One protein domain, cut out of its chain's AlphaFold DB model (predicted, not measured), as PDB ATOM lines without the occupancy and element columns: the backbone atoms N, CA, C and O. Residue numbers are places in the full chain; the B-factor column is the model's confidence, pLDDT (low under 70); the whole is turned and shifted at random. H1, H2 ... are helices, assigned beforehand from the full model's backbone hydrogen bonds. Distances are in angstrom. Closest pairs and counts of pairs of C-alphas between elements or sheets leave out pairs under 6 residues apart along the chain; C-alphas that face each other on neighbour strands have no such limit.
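AT A GLANCE: This is residues 21 to 105 of the 148 residues of an uncharacterized protein of Erwinia aphidicola (UniProt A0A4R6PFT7). Two long helices, H3 and H4, cross near their middles as an X, and the chain comes to the start of H3 from H1, which lies off to one side, apart from both, by way of the short helix H2. The long link of residues 64 to 84 loops from the end of H3 back past the start of H3 and on to the start of H4, while residues 99 to 105, of which 99 to 102 belong to H4, stick out free. The printed part has 85 residues with four named helices, in the order H1, H2, H3, H4, and no named strand; the class is all helix. The whole is compact, with a radius of gyration of the C-alphas of 13.4 A and spans of 35 by 31 by 24 A.

IN THESE COORDINATES: The longest helix by residues, H4, holds residues 85 to 102 and measures 25.9 A from first to last C-alpha; it begins at C-alpha 85 at (162.082, 133.292, 188.281) and ends at C-alpha 102 at (158.604, 116.166, 169.208). H3, residues 47 to 63, measures 24.6 A. H2 is residues 37 to 43, 10.0 A long. H1 is residues 21 to 32, 16.6 A long, and begins at C-alpha 21 at (183.902, 136.266, 182.112).

HOW THE PARTS SIT: H4 touches H3 with its residues 90 to 98 alone, and the closest C-alphas, those of Gly 57 and Gly 94, are 3.8 A apart. Their lines are about perpendicular, at 75 degrees. H2 is close to H4 but not clearly touching: the closest C-alphas, of Met 38 and Ile 92, are 7.5 A apart, and the two helices are about perpendicular at 88 degrees. H2 is also close to H3 but not clearly touching, with the C-alphas of Phe 42 and Arg 50 closest at 7.5 A; they run opposite ways at a steep tilt of 64 degrees. H1 and H2 are close but not clearly touching, the closest C-alphas, of Asp 30 and Lys 37, being 7.3 A apart; they run the same way at a shallow tilt of 33 degrees, only just short of steep. H1 is apart from H3 and from H4. In H1, H2 and H4 every O i to N i+4 pair is within hydrogen-bond range; in H3 it is 12 of 13.

THE WHOLE: The two C-alphas farthest apart are those of Tyr 21 and Ile 105, at 39.4 A. The printed part has no cut. The links H1 to H2 and H2 to H3 are tight, with 4 and 3 residues, and H3 to H4 is a long link of 21 residues. The mean pLDDT of the printed part is 89.6; residue 33 is under 70.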
ATOM      1  N   TYR A  21     183.697 135.592 183.396       83.94
ATOM      2  CA  TYR A  21     183.902 136.266 182.112       83.94
ATOM      3  C   TYR A  21     182.918 135.768 181.050       83.94
ATOM      4  O   TYR A  21     182.398 136.568 180.272       83.94
ATOM      5  N   LEU A  22     182.635 134.464 181.042       82.75
ATOM      6  CA  LEU A  22     181.632 133.864 180.164       82.75
ATOM      7  C   LEU A  22     180.222 134.350 180.507       82.75
ATOM      8  O   LEU A  22     179.469 134.682 179.597       82.75
ATOM      9  N   GLU A  23     179.879 134.449 181.793       83.56
ATOM     10  CA  GLU A  23     178.588 134.981 182.253       83.56
ATOM     11  C   GLU A  23     178.384 136.425 181.768       83.56
ATOM     12  O   GLU A  23     177.400 136.702 181.086       83.56
ATOM     13  N   ARG A  24     179.370 137.311 181.973       83.88
ATOM     14  CA  ARG A  24     179.322 138.698 181.468       83.88
ATOM     15  C   ARG A  24     179.210 138.783 179.947       83.88
ATOM     16  O   ARG A  24     178.502 139.640 179.423       83.88
ATOM     17  N   PHE A  25     179.918 137.915 179.224       84.50
ATOM     18  CA  PHE A  25     179.822 137.857 177.766       84.50
ATOM     19  C   PHE A  25     178.421 137.426 177.313       84.50
ATOM     20  O   PHE A  25     177.859 138.025 176.396       84.50
ATOM     21  N   HIS A  26     177.835 136.418 177.962       80.19
ATOM     22  CA  HIS A  26     176.473 135.977 177.672       80.19
ATOM     23  C   HIS A  26     175.444 137.070 177.965       80.19
ATOM     24  O   HIS A  26     174.604 137.328 177.106       80.19
ATOM     25  N   GLU A  27     175.563 137.767 179.095       80.25
ATOM     26  CA  GLU A  27     174.707 138.912 179.430       80.25
ATOM     27  C   GLU A  27     174.796 140.022 178.376       80.25
ATOM     28  O   GLU A  27     173.769 140.522 177.920       80.25
ATOM     29  N   GLN A  28     176.005 140.376 177.926       81.56
ATOM     30  CA  GLN A  28     176.187 141.380 176.872       81.56
ATOM     31  C   GLN A  28     175.559 140.953 175.545       81.56
ATOM     32  O   GLN A  28     174.884 141.749 174.891       81.56
ATOM     33  N   VAL A  29     175.775 139.705 175.129       77.25
ATOM     34  CA  VAL A  29     175.212 139.177 173.879       77.25
ATOM     35  C   VAL A  29     173.686 139.111 173.943       77.25
ATOM     36  O   VAL A  29     173.023 139.434 172.955       77.25
ATOM     37  N   ASP A  30     173.127 138.709 175.081       77.69
ATOM     38  CA  ASP A  30     171.682 138.662 175.281       77.69
ATOM     39  C   ASP A  30     171.092 140.080 175.303       77.69
ATOM     40  O   ASP A  30     170.095 140.328 174.627       77.69
ATOM     41  N   ALA A  31     171.751 141.048 175.947       74.19
ATOM     42  CA  ALA A  31     171.345 142.455 175.906       74.19
ATOM     43  C   ALA A  31     171.342 143.018 174.473       74.19
ATOM     44  O   ALA A  31     170.364 143.635 174.054       74.19
ATOM     45  N   MET A  32     172.384 142.734 173.681       74.94
ATOM     46  CA  MET A  32     172.459 143.145 172.269       74.94
ATOM     47  C   MET A  32     171.346 142.537 171.403       74.94
ATOM     48  O   MET A  32     170.961 143.122 170.393       74.94
ATOM     49  N   ARG A  33     170.827 141.363 171.775       69.12
ATOM     50  CA  ARG A  33     169.745 140.668 171.060       69.12
ATOM     51  C   ARG A  33     168.345 141.018 171.569       69.12
ATOM     52  O   ARG A  33     167.373 140.524 171.001       69.12
ATOM     53  N   GLY A  34     168.233 141.845 172.610       71.94
ATOM     54  CA  GLY A  34     166.958 142.182 173.249       71.94
ATOM     55  C   GLY A  34     166.429 141.102 174.202       71.94
ATOM     56  O   GLY A  34     165.228 141.057 174.465       71.94
ATOM     57  N   GLY A  35     167.298 140.219 174.697       77.31
ATOM     58  CA  GLY A  35     166.986 139.180 175.675       77.31
ATOM     59  C   GLY A  35     167.642 137.835 175.361       77.31
ATOM     60  O   GLY A  35     168.242 137.627 174.302       77.31
ATOM     61  N   SER A  36     167.492 136.885 176.285       85.31
ATOM     62  CA  SER A  36     168.010 135.528 176.090       85.31
ATOM     63  C   SER A  36     167.351 134.832 174.895       85.31
ATOM     64  O   SER A  36     166.190 135.083 174.557       85.31
ATOM     65  N   LYS A  37     168.051 133.870 174.275       86.31
ATOM     66  CA  LYS A  37     167.468 133.043 173.194       86.31
ATOM     67  C   LYS A  37     166.142 132.388 173.599       86.31
ATOM     68  O   LYS A  37     165.264 132.223 172.757       86.31
ATOM     69  N   MET A  38     166.009 132.008 174.872       88.00
ATOM     70  CA  MET A  38     164.779 131.430 175.408       88.00
ATOM     71  C   MET A  38     163.659 132.470 175.474       88.00
ATOM     72  O   MET A  38     162.557 132.192 175.013       88.00
ATOM     73  N   ALA A  39     163.958 133.669 175.984       89.25
ATOM     74  CA  ALA A  39     163.002 134.770 176.050       89.25
ATOM     75  C   ALA A  39     162.478 135.133 174.656       89.25
ATOM     76  O   ALA A  39     161.271 135.206 174.444       89.25
ATOM     77  N   LEU A  40     163.379 135.265 173.678       89.81
ATOM     78  CA  LEU A  40     163.017 135.552 172.290       89.81
ATOM     79  C   LEU A  40     162.159 134.445 171.672       89.81
ATOM     80  O   LEU A  40     161.187 134.741 170.982       89.81
ATOM     81  N   ALA A  41     162.500 133.176 171.912       91.12
ATOM     82  CA  ALA A  41     161.728 132.051 171.397       91.12
ATOM     83  C   ALA A  41     160.323 131.999 172.011       91.12
ATOM     84  O   ALA A  41     159.355 131.844 171.275       91.12
ATOM     85  N   PHE A  42     160.203 132.177 173.328       93.38
ATOM     86  CA  PHE A  42     158.908 132.203 174.008       93.38
ATOM     87  C   PHE A  42     158.045 133.387 173.558       93.38
ATOM     88  O   PHE A  42     156.858 133.218 173.286       93.38
ATOM     89  N   ASN A  43     158.636 134.578 173.430       93.44
ATOM     90  CA  ASN A  43     157.895 135.783 173.062       93.44
ATOM     91  C   ASN A  43     157.301 135.702 171.646       93.44
ATOM     92  O   ASN A  43     156.259 136.307 171.404       93.44
ATOM     93  N   LYS A  44     157.916 134.932 170.739       93.88
ATOM     94  CA  LYS A  44     157.408 134.690 169.378       93.88
ATOM     95  C   LYS A  44     156.219 133.734 169.312       93.88
ATOM     96  O   LYS A  44     155.544 133.713 168.292       93.88
ATOM     97  N   LEU A  45     155.977 132.949 170.362       93.56
ATOM     98  CA  LEU A  45     154.873 131.997 170.379       93.56
ATOM     99  C   LEU A  45     153.530 132.724 170.421       93.56
ATOM    100  O   LEU A  45     153.360 133.683 171.189       93.56
ATOM    101  N   ASN A  46     152.560 132.222 169.664       94.06
ATOM    102  CA  ASN A  46     151.176 132.678 169.739       94.06
ATOM    103  C   ASN A  46     150.495 132.190 171.038       94.06
ATOM    104  O   ASN A  46     151.040 131.393 171.806       94.06
ATOM    105  N   MET A  47     149.279 132.670 171.318       92.75
ATOM    106  CA  MET A  47     148.581 132.331 172.567       92.75
ATOM    107  C   MET A  47     148.326 130.827 172.741       92.75
ATOM    108  O   MET A  47     148.433 130.321 173.861       92.75
ATOM    109  N   ALA A  48     147.990 130.110 171.667       93.06
ATOM    110  CA  ALA A  48     147.721 128.676 171.726       93.06
ATOM    111  C   ALA A  48     149.002 127.895 172.051       93.06
ATOM    112  O   ALA A  48     149.019 127.074 172.969       93.06
ATOM    113  N   GLU A  49     150.104 128.223 171.382       94.62
ATOM    114  CA  GLU A  49     151.422 127.633 171.627       94.62
ATOM    115  C   GLU A  49     151.905 127.889 173.060       94.62
ATOM    116  O   GLU A  49     152.394 126.979 173.736       94.62
ATOM    117  N   ARG A  50     151.699 129.107 173.577       95.00
ATOM    118  CA  ARG A  50     152.009 129.437 174.978       95.00
ATOM    119  C   ARG A  50     151.184 128.600 175.955       95.00
ATOM    120  O   ARG A  50     151.735 128.101 176.937       95.00
ATOM    121  N   LYS A  51     149.894 128.372 175.679       95.31
ATOM    122  CA  LYS A  51     149.053 127.480 176.498       95.31
ATOM    123  C   LYS A  51     149.603 126.049 176.513       95.31
ATOM    124  O   LYS A  51     149.670 125.450 177.585       95.31
ATOM    125  N   VAL A  52     150.079 125.524 175.381       94.94
ATOM    126  CA  VAL A  52     150.723 124.194 175.324       94.94
ATOM    127  C   VAL A  52     151.982 124.146 176.195       94.94
ATOM    128  O   VAL A  52     152.160 123.208 176.981       94.94
ATOM    129  N   VAL A  53     152.828 125.181 176.124       95.88
ATOM    130  CA  VAL A  53     153.996 125.319 177.012       95.88
ATOM    131  C   VAL A  53     153.568 125.296 178.480       95.88
ATOM    132  O   VAL A  53     154.196 124.602 179.285       95.88
ATOM    133  N   PHE A  54     152.493 126.004 178.834       96.00
ATOM    134  CA  PHE A  54     152.008 126.094 180.211       96.00
ATOM    135  C   PHE A  54     151.456 124.765 180.711       96.00
ATOM    136  O   PHE A  54     151.758 124.388 181.836       96.00
ATOM    137  N   VAL A  55     150.705 124.021 179.896       95.06
ATOM    138  CA  VAL A  55     150.188 122.693 180.273       95.06
ATOM    139  C   VAL A  55     151.342 121.763 180.657       95.06
ATOM    140  O   VAL A  55     151.349 121.185 181.749       95.06
ATOM    141  N   LEU A  56     152.362 121.675 179.801       94.31
ATOM    142  CA  LEU A  56     153.528 120.833 180.063       94.31
ATOM    143  C   LEU A  56     154.350 121.344 181.252       94.31
ATOM    144  O   LEU A  56     154.724 120.552 182.117       94.31
ATOM    145  N   GLY A  57     154.585 122.653 181.345       95.06
ATOM    146  CA  GLY A  57     155.273 123.263 182.484       95.06
ATOM    147  C   GLY A  57     154.550 123.008 183.811       95.06
ATOM    148  O   GLY A  57     155.167 122.558 184.775       95.06
ATOM    149  N   ASN A  58     153.234 123.212 183.852       96.38
ATOM    150  CA  ASN A  58     152.401 123.058 185.046       96.38
ATOM    151  C   ASN A  58     152.297 121.610 185.520       96.38
ATOM    152  O   ASN A  58     152.221 121.371 186.729       96.38
ATOM    153  N   SER A  59     152.317 120.643 184.597       94.12
ATOM    154  CA  SER A  59     152.394 119.225 184.965       94.12
ATOM    155  C   SER A  59     153.648 118.938 185.804       94.12
ATOM    156  O   SER A  59     153.571 118.261 186.826       94.12
ATOM    157  N   LEU A  60     154.780 119.554 185.448       90.81
ATOM    158  CA  LEU A  60     156.041 119.429 186.178       90.81
ATOM    159  C   LEU A  60     156.058 120.279 187.453       90.81
ATOM    160  O   LEU A  60     156.547 119.816 188.480       90.81
ATOM    161  N   ALA A  61     155.474 121.479 187.419       91.56
ATOM    162  CA  ALA A  61     155.338 122.325 188.603       91.56
ATOM    163  C   ALA A  61     154.489 121.649 189.692       91.56
ATOM    164  O   ALA A  61     154.799 121.750 190.874       91.56
ATOM    165  N   THR A  62     153.472 120.875 189.298       90.19
ATOM    166  CA  THR A  62     152.665 120.068 190.229       90.19
ATOM    167  C   THR A  62     153.511 119.028 190.969       90.19
ATOM    168  O   THR A  62     153.265 118.769 192.141       90.19
ATOM    169  N   LEU A  63     154.533 118.471 190.316       87.25
ATOM    170  CA  LEU A  63     155.462 117.514 190.925       87.25
ATOM    171  C   LEU A  63     156.575 118.198 191.738       87.25
ATOM    172  O   LEU A  63     157.219 117.549 192.554       87.25
ATOM    173  N   SER A  64     156.843 119.486 191.494       87.12
ATOM    174  CA  SER A  64     157.947 120.245 192.109       87.12
ATOM    175  C   SER A  64     157.520 121.636 192.616       87.12
ATOM    176  O   SER A  64     158.145 122.634 192.240       87.12
ATOM    177  N   PRO A  65     156.514 121.739 193.504       82.31
ATOM    178  CA  PRO A  65     155.904 123.022 193.877       82.31
ATOM    179  C   PRO A  65     156.842 123.964 194.648       82.31
ATOM    180  O   PRO A  65     156.633 125.168 194.675       82.31
ATOM    181  N   LEU A  66     157.906 123.441 195.267       83.06
ATOM    182  CA  LEU A  66     158.887 124.268 195.983       83.06
ATOM    183  C   LEU A  66     159.741 125.128 195.035       83.06
ATOM    184  O   LEU A  66     160.184 126.215 195.412       83.06
ATOM    185  N   HIS A  67     159.948 124.655 193.804       87.19
ATOM    186  CA  HIS A  67     160.894 125.239 192.851       87.19
ATOM    187  C   HIS A  67     160.214 125.906 191.652       87.19
ATOM    188  O   HIS A  67     160.857 126.676 190.946       87.19
ATOM    189  N   MET A  68     158.944 125.591 191.397       92.69
ATOM    190  CA  MET A  68     158.226 125.989 190.192       92.69
ATOM    191  C   MET A  68     156.817 126.442 190.545       92.69
ATOM    192  O   MET A  68     156.083 125.716 191.217       92.69
ATOM    193  N   ASP A  69     156.428 127.594 190.008       94.19
ATOM    194  CA  ASP A  69     155.084 128.131 190.180       94.19
ATOM    195  C   ASP A  69     154.224 127.805 188.958       94.19
ATOM    196  O   ASP A  69     154.708 127.729 187.822       94.19
ATOM    197  N   LYS A  70     152.930 127.579 189.194       94.88
ATOM    198  CA  LYS A  70     151.976 127.289 188.122       94.88
ATOM    199  C   LYS A  70     151.640 128.556 187.343       94.88
ATOM    200  O   LYS A  70     151.257 129.572 187.914       94.88
ATOM    201  N   LEU A  71     151.677 128.437 186.024       94.88
ATOM    202  CA  LEU A  71     151.272 129.474 185.089       94.88
ATOM    203  C   LEU A  71     149.765 129.372 184.838       94.88
ATOM    204  O   LEU A  71     149.264 128.348 184.380       94.88
ATOM    205  N   SER A  72     149.029 130.433 185.141       93.38
ATOM    206  CA  SER A  72     147.607 130.582 184.806       93.38
ATOM    207  C   SER A  72     147.369 131.464 183.575       93.38
ATOM    208  O   SER A  72     148.308 132.027 183.013       93.38
ATOM    209  N   GLU A  73     146.104 131.607 183.170       91.06
ATOM    210  CA  GLU A  73     145.689 132.338 181.964       91.06
ATOM    211  C   GLU A  73     146.173 133.794 181.917       91.06
ATOM    212  O   GLU A  73     146.600 134.257 180.862       91.06
ATOM    213  N   LYS A  74     146.240 134.478 183.069       92.19
ATOM    214  CA  LYS A  74     146.772 135.849 183.165       92.19
ATOM    215  C   LYS A  74     148.219 135.990 182.670       92.19
ATOM    216  O   LYS A  74     148.637 137.091 182.337       92.19
ATOM    217  N   HIS A  75     148.983 134.896 182.630       93.06
ATOM    218  CA  HIS A  75     150.378 134.914 182.188       93.06
ATOM    219  C   HIS A  75     150.533 134.669 180.684       93.06
ATOM    220  O   HIS A  75     151.622 134.863 180.155       93.06
ATOM    221  N   VAL A  76     149.481 134.241 179.973       91.31
ATOM    222  CA  VAL A  76     149.577 133.875 178.545       91.31
ATOM    223  C   VAL A  76     149.959 135.086 177.691       91.31
ATOM    224  O   VAL A  76     150.745 134.960 176.753       91.31
ATOM    225  N   SER A  77     149.453 136.269 178.042       90.94
ATOM    226  CA  SER A  77     149.757 137.534 177.367       90.94
ATOM    227  C   SER A  77     151.065 138.186 177.824       90.94
ATOM    228  O   SER A  77     151.462 139.194 177.247       90.94
ATOM    229  N   LEU A  78     151.732 137.652 178.850       93.12
ATOM    230  CA  LEU A  78     152.972 138.225 179.370       93.12
ATOM    231  C   LEU A  78     154.170 137.814 178.515       93.12
ATOM    232  O   LEU A  78     154.250 136.693 178.010       93.12
ATOM    233  N   ASN A  79     155.128 138.719 178.376       93.19
ATOM    234  CA  ASN A  79     156.441 138.395 177.834       93.19
ATOM    235  C   ASN A  79     157.295 137.700 178.895       93.19
ATOM    236  O   ASN A  79     157.098 137.884 180.094       93.19
ATOM    237  N   TYR A  80     158.288 136.939 178.443       92.38
ATOM    238  CA  TYR A  80     159.151 136.128 179.301       92.38
ATOM    239  C   TYR A  80     159.777 136.914 180.465       92.38
ATOM    240  O   TYR A  80     159.853 136.408 181.579       92.38
ATOM    241  N   GLU A  81     160.186 138.164 180.233       90.81
ATOM    242  CA  GLU A  81     160.818 139.001 181.264       90.81
ATOM    243  C   GLU A  81     159.852 139.533 182.325       90.81
ATOM    244  O   GLU A  81     160.288 139.945 183.394       90.81
ATOM    245  N   GLN A  82     158.546 139.506 182.056       93.19
ATOM    246  CA  GLN A  82     157.518 139.914 183.018       93.19
ATOM    247  C   GLN A  82     157.164 138.789 184.003       93.19
ATOM    248  O   GLN A  82     156.416 139.022 184.949       93.19
ATOM    249  N   LEU A  83     157.672 137.578 183.769       93.31
ATOM    250  CA  LEU A  83     157.489 136.426 184.642       93.31
ATOM    251  C   LEU A  83     158.529 136.433 185.761       93.31
ATOM    252  O   LEU A  83     159.680 136.832 185.563       93.31
ATOM    253  N   ASN A  84     158.144 135.931 186.929       93.75
ATOM    254  CA  ASN A  84     159.085 135.725 188.025       93.75
ATOM    255  C   ASN A  84     160.024 134.528 187.740       93.75
ATOM    256  O   ASN A  84     159.790 133.733 186.834       93.75
ATOM    257  N   GLU A  85     161.087 134.354 188.527       92.44
ATOM    258  CA  GLU A  85     162.082 133.292 188.281       92.44
ATOM    259  C   GLU A  85     161.510 131.862 188.336       92.44
ATOM    260  O   GLU A  85     161.901 130.993 187.551       92.44
ATOM    261  N   LYS A  86     160.541 131.600 189.221       94.06
ATOM    262  CA  LYS A  86     159.894 130.281 189.322       94.06
ATOM    263  C   LYS A  86     158.967 130.014 188.139       94.06
ATOM    264  O   LYS A  86     158.930 128.899 187.622       94.06
ATOM    265  N   GLU A  87     158.251 131.033 187.685       94.88
ATOM    266  CA  GLU A  87     157.402 131.016 186.493       94.88
ATOM    267  C   GLU A  87     158.238 130.846 185.218       94.88
ATOM    268  O   GLU A  87     157.920 130.003 184.373       94.88
ATOM    269  N   LYS A  88     159.361 131.569 185.107       95.25
ATOM    270  CA  LYS A  88     160.360 131.408 184.039       95.25
ATOM    271  C   LYS A  88     160.868 129.969 183.986       95.25
ATOM    272  O   LYS A  88     160.924 129.370 182.908       95.25
ATOM    273  N   LEU A  89     161.165 129.362 185.137       94.44
ATOM    274  CA  LEU A  89     161.561 127.954 185.199       94.44
ATOM    275  C   LEU A  89     160.449 127.020 184.693       94.44
ATOM    276  O   LEU A  89     160.742 126.066 183.962       94.44
ATOM    277  N   THR A  90     159.185 127.305 185.014       95.38
ATOM    278  CA  THR A  90     158.020 126.588 184.473       95.38
ATOM    279  C   THR A  90     157.940 126.677 182.952       95.38
ATOM    280  O   THR A  90     157.802 125.637 182.297       95.38
ATOM    281  N   VAL A  91     158.139 127.863 182.371       95.62
ATOM    282  CA  VAL A  91     158.204 128.055 180.910       95.62
ATOM    283  C   VAL A  91     159.348 127.253 180.289       95.62
ATOM    284  O   VAL A  91     159.120 126.474 179.358       95.62
ATOM    285  N   ILE A  92     160.568 127.366 180.832       94.88
ATOM    286  CA  ILE A  92     161.747 126.633 180.340       94.88
ATOM    287  C   ILE A  92     161.464 125.129 180.309       94.88
ATOM    288  O   ILE A  92     161.766 124.440 179.328       94.88
ATOM    289  N   ARG A  93     160.901 124.593 181.396       94.00
ATOM    290  CA  ARG A  93     160.598 123.164 181.523       94.00
ATOM    291  C   ARG A  93     159.503 122.734 180.550       94.00
ATOM    292  O   ARG A  93     159.662 121.677 179.938       94.00
ATOM    293  N   GLY A  94     158.477 123.560 180.355       95.00
ATOM    294  CA  GLY A  94     157.426 123.345 179.360       95.00
ATOM    295  C   GLY A  94     157.983 123.249 177.939       95.00
ATOM    296  O   GLY A  94     157.816 122.222 177.281       95.00
ATOM    297  N   MET A  95     158.753 124.249 177.498       94.75
ATOM    298  CA  MET A  95     159.370 124.263 176.161       94.75
ATOM    299  C   MET A  95     160.322 123.076 175.947       94.75
ATOM    300  O   MET A  95     160.340 122.446 174.886       94.75
ATOM    301  N   LYS A  96     161.094 122.706 176.977       93.19
ATOM    302  CA  LYS A  96     161.974 121.528 176.931       93.19
ATOM    303  C   LYS A  96     161.175 120.219 176.859       93.19
ATOM    304  O   LYS A  96     161.647 119.259 176.251       93.19
ATOM    305  N   GLY A  97     159.989 120.181 177.466       90.88
ATOM    306  CA  GLY A  97     159.022 119.090 177.359       90.88
ATOM    307  C   GLY A  97     158.512 118.912 175.931       90.88
ATOM    308  O   GLY A  97     158.592 117.802 175.410       90.88
ATOM    309  N   ILE A  98     158.109 120.005 175.274       91.69
ATOM    310  CA  ILE A  98     157.672 119.994 173.865       91.69
ATOM    311  C   ILE A  98     158.771 119.424 172.973       91.69
ATOM    312  O   ILE A  98     158.534 118.468 172.242       91.69
ATOM    313  N   LYS A  99     160.005 119.931 173.089       89.69
ATOM    314  CA  LYS A  99     161.135 119.433 172.287       89.69
ATOM    315  C   LYS A  99     161.374 117.931 172.478       89.69
ATOM    316  O   LYS A  99     161.658 117.217 171.523       89.69
ATOM    317  N   LYS A 100     161.269 117.437 173.715       89.19
ATOM    318  CA  LYS A 100     161.402 116.000 173.996       89.19
ATOM    319  C   LYS A 100     160.265 115.183 173.391       89.19
ATOM    320  O   LYS A 100     160.521 114.062 172.974       89.19
ATOM    321  N   LEU A 101     159.042 115.709 173.400       87.75
ATOM    322  CA  LEU A 101     157.885 115.043 172.814       87.75
ATOM    323  C   LEU A 101     158.010 114.986 171.289       87.75
ATOM    324  O   LEU A 101     157.898 113.903 170.731       87.75
ATOM    325  N   ALA A 102     158.358 116.103 170.647       86.56
ATOM    326  CA  ALA A 102     158.604 116.166 169.208       86.56
ATOM    327  C   ALA A 102     159.663 115.144 168.763       86.56
ATOM    328  O   ALA A 102     159.448 114.409 167.813       86.56
ATOM    329  N   ASN A 103     160.759 115.003 169.517       85.69
ATOM    330  CA  ASN A 103     161.798 114.012 169.215       85.69
ATOM    331  C   ASN A 103     161.350 112.544 169.369       85.69
ATOM    332  O   ASN A 103     162.067 111.650 168.925       85.69
ATOM    333  N   LYS A 104     160.244 112.272 170.072       86.50
ATOM    334  CA  LYS A 104     159.696 110.915 170.245       86.50
ATOM    335  C   LYS A 104     158.656 110.563 169.191       86.50
ATOM    336  O   LYS A 104     158.379 109.382 169.009       86.50
ATOM    337  N   ILE A 105     158.048 111.567 168.569       79.38
ATOM    338  CA  ILE A 105     157.052 111.365 167.529       79.38
ATOM    339  C   ILE A 105     157.831 111.112 166.234       79.38
ATOM    340  O   ILE A 105     158.632 111.965 165.846       79.38
TER     341      ILE A 105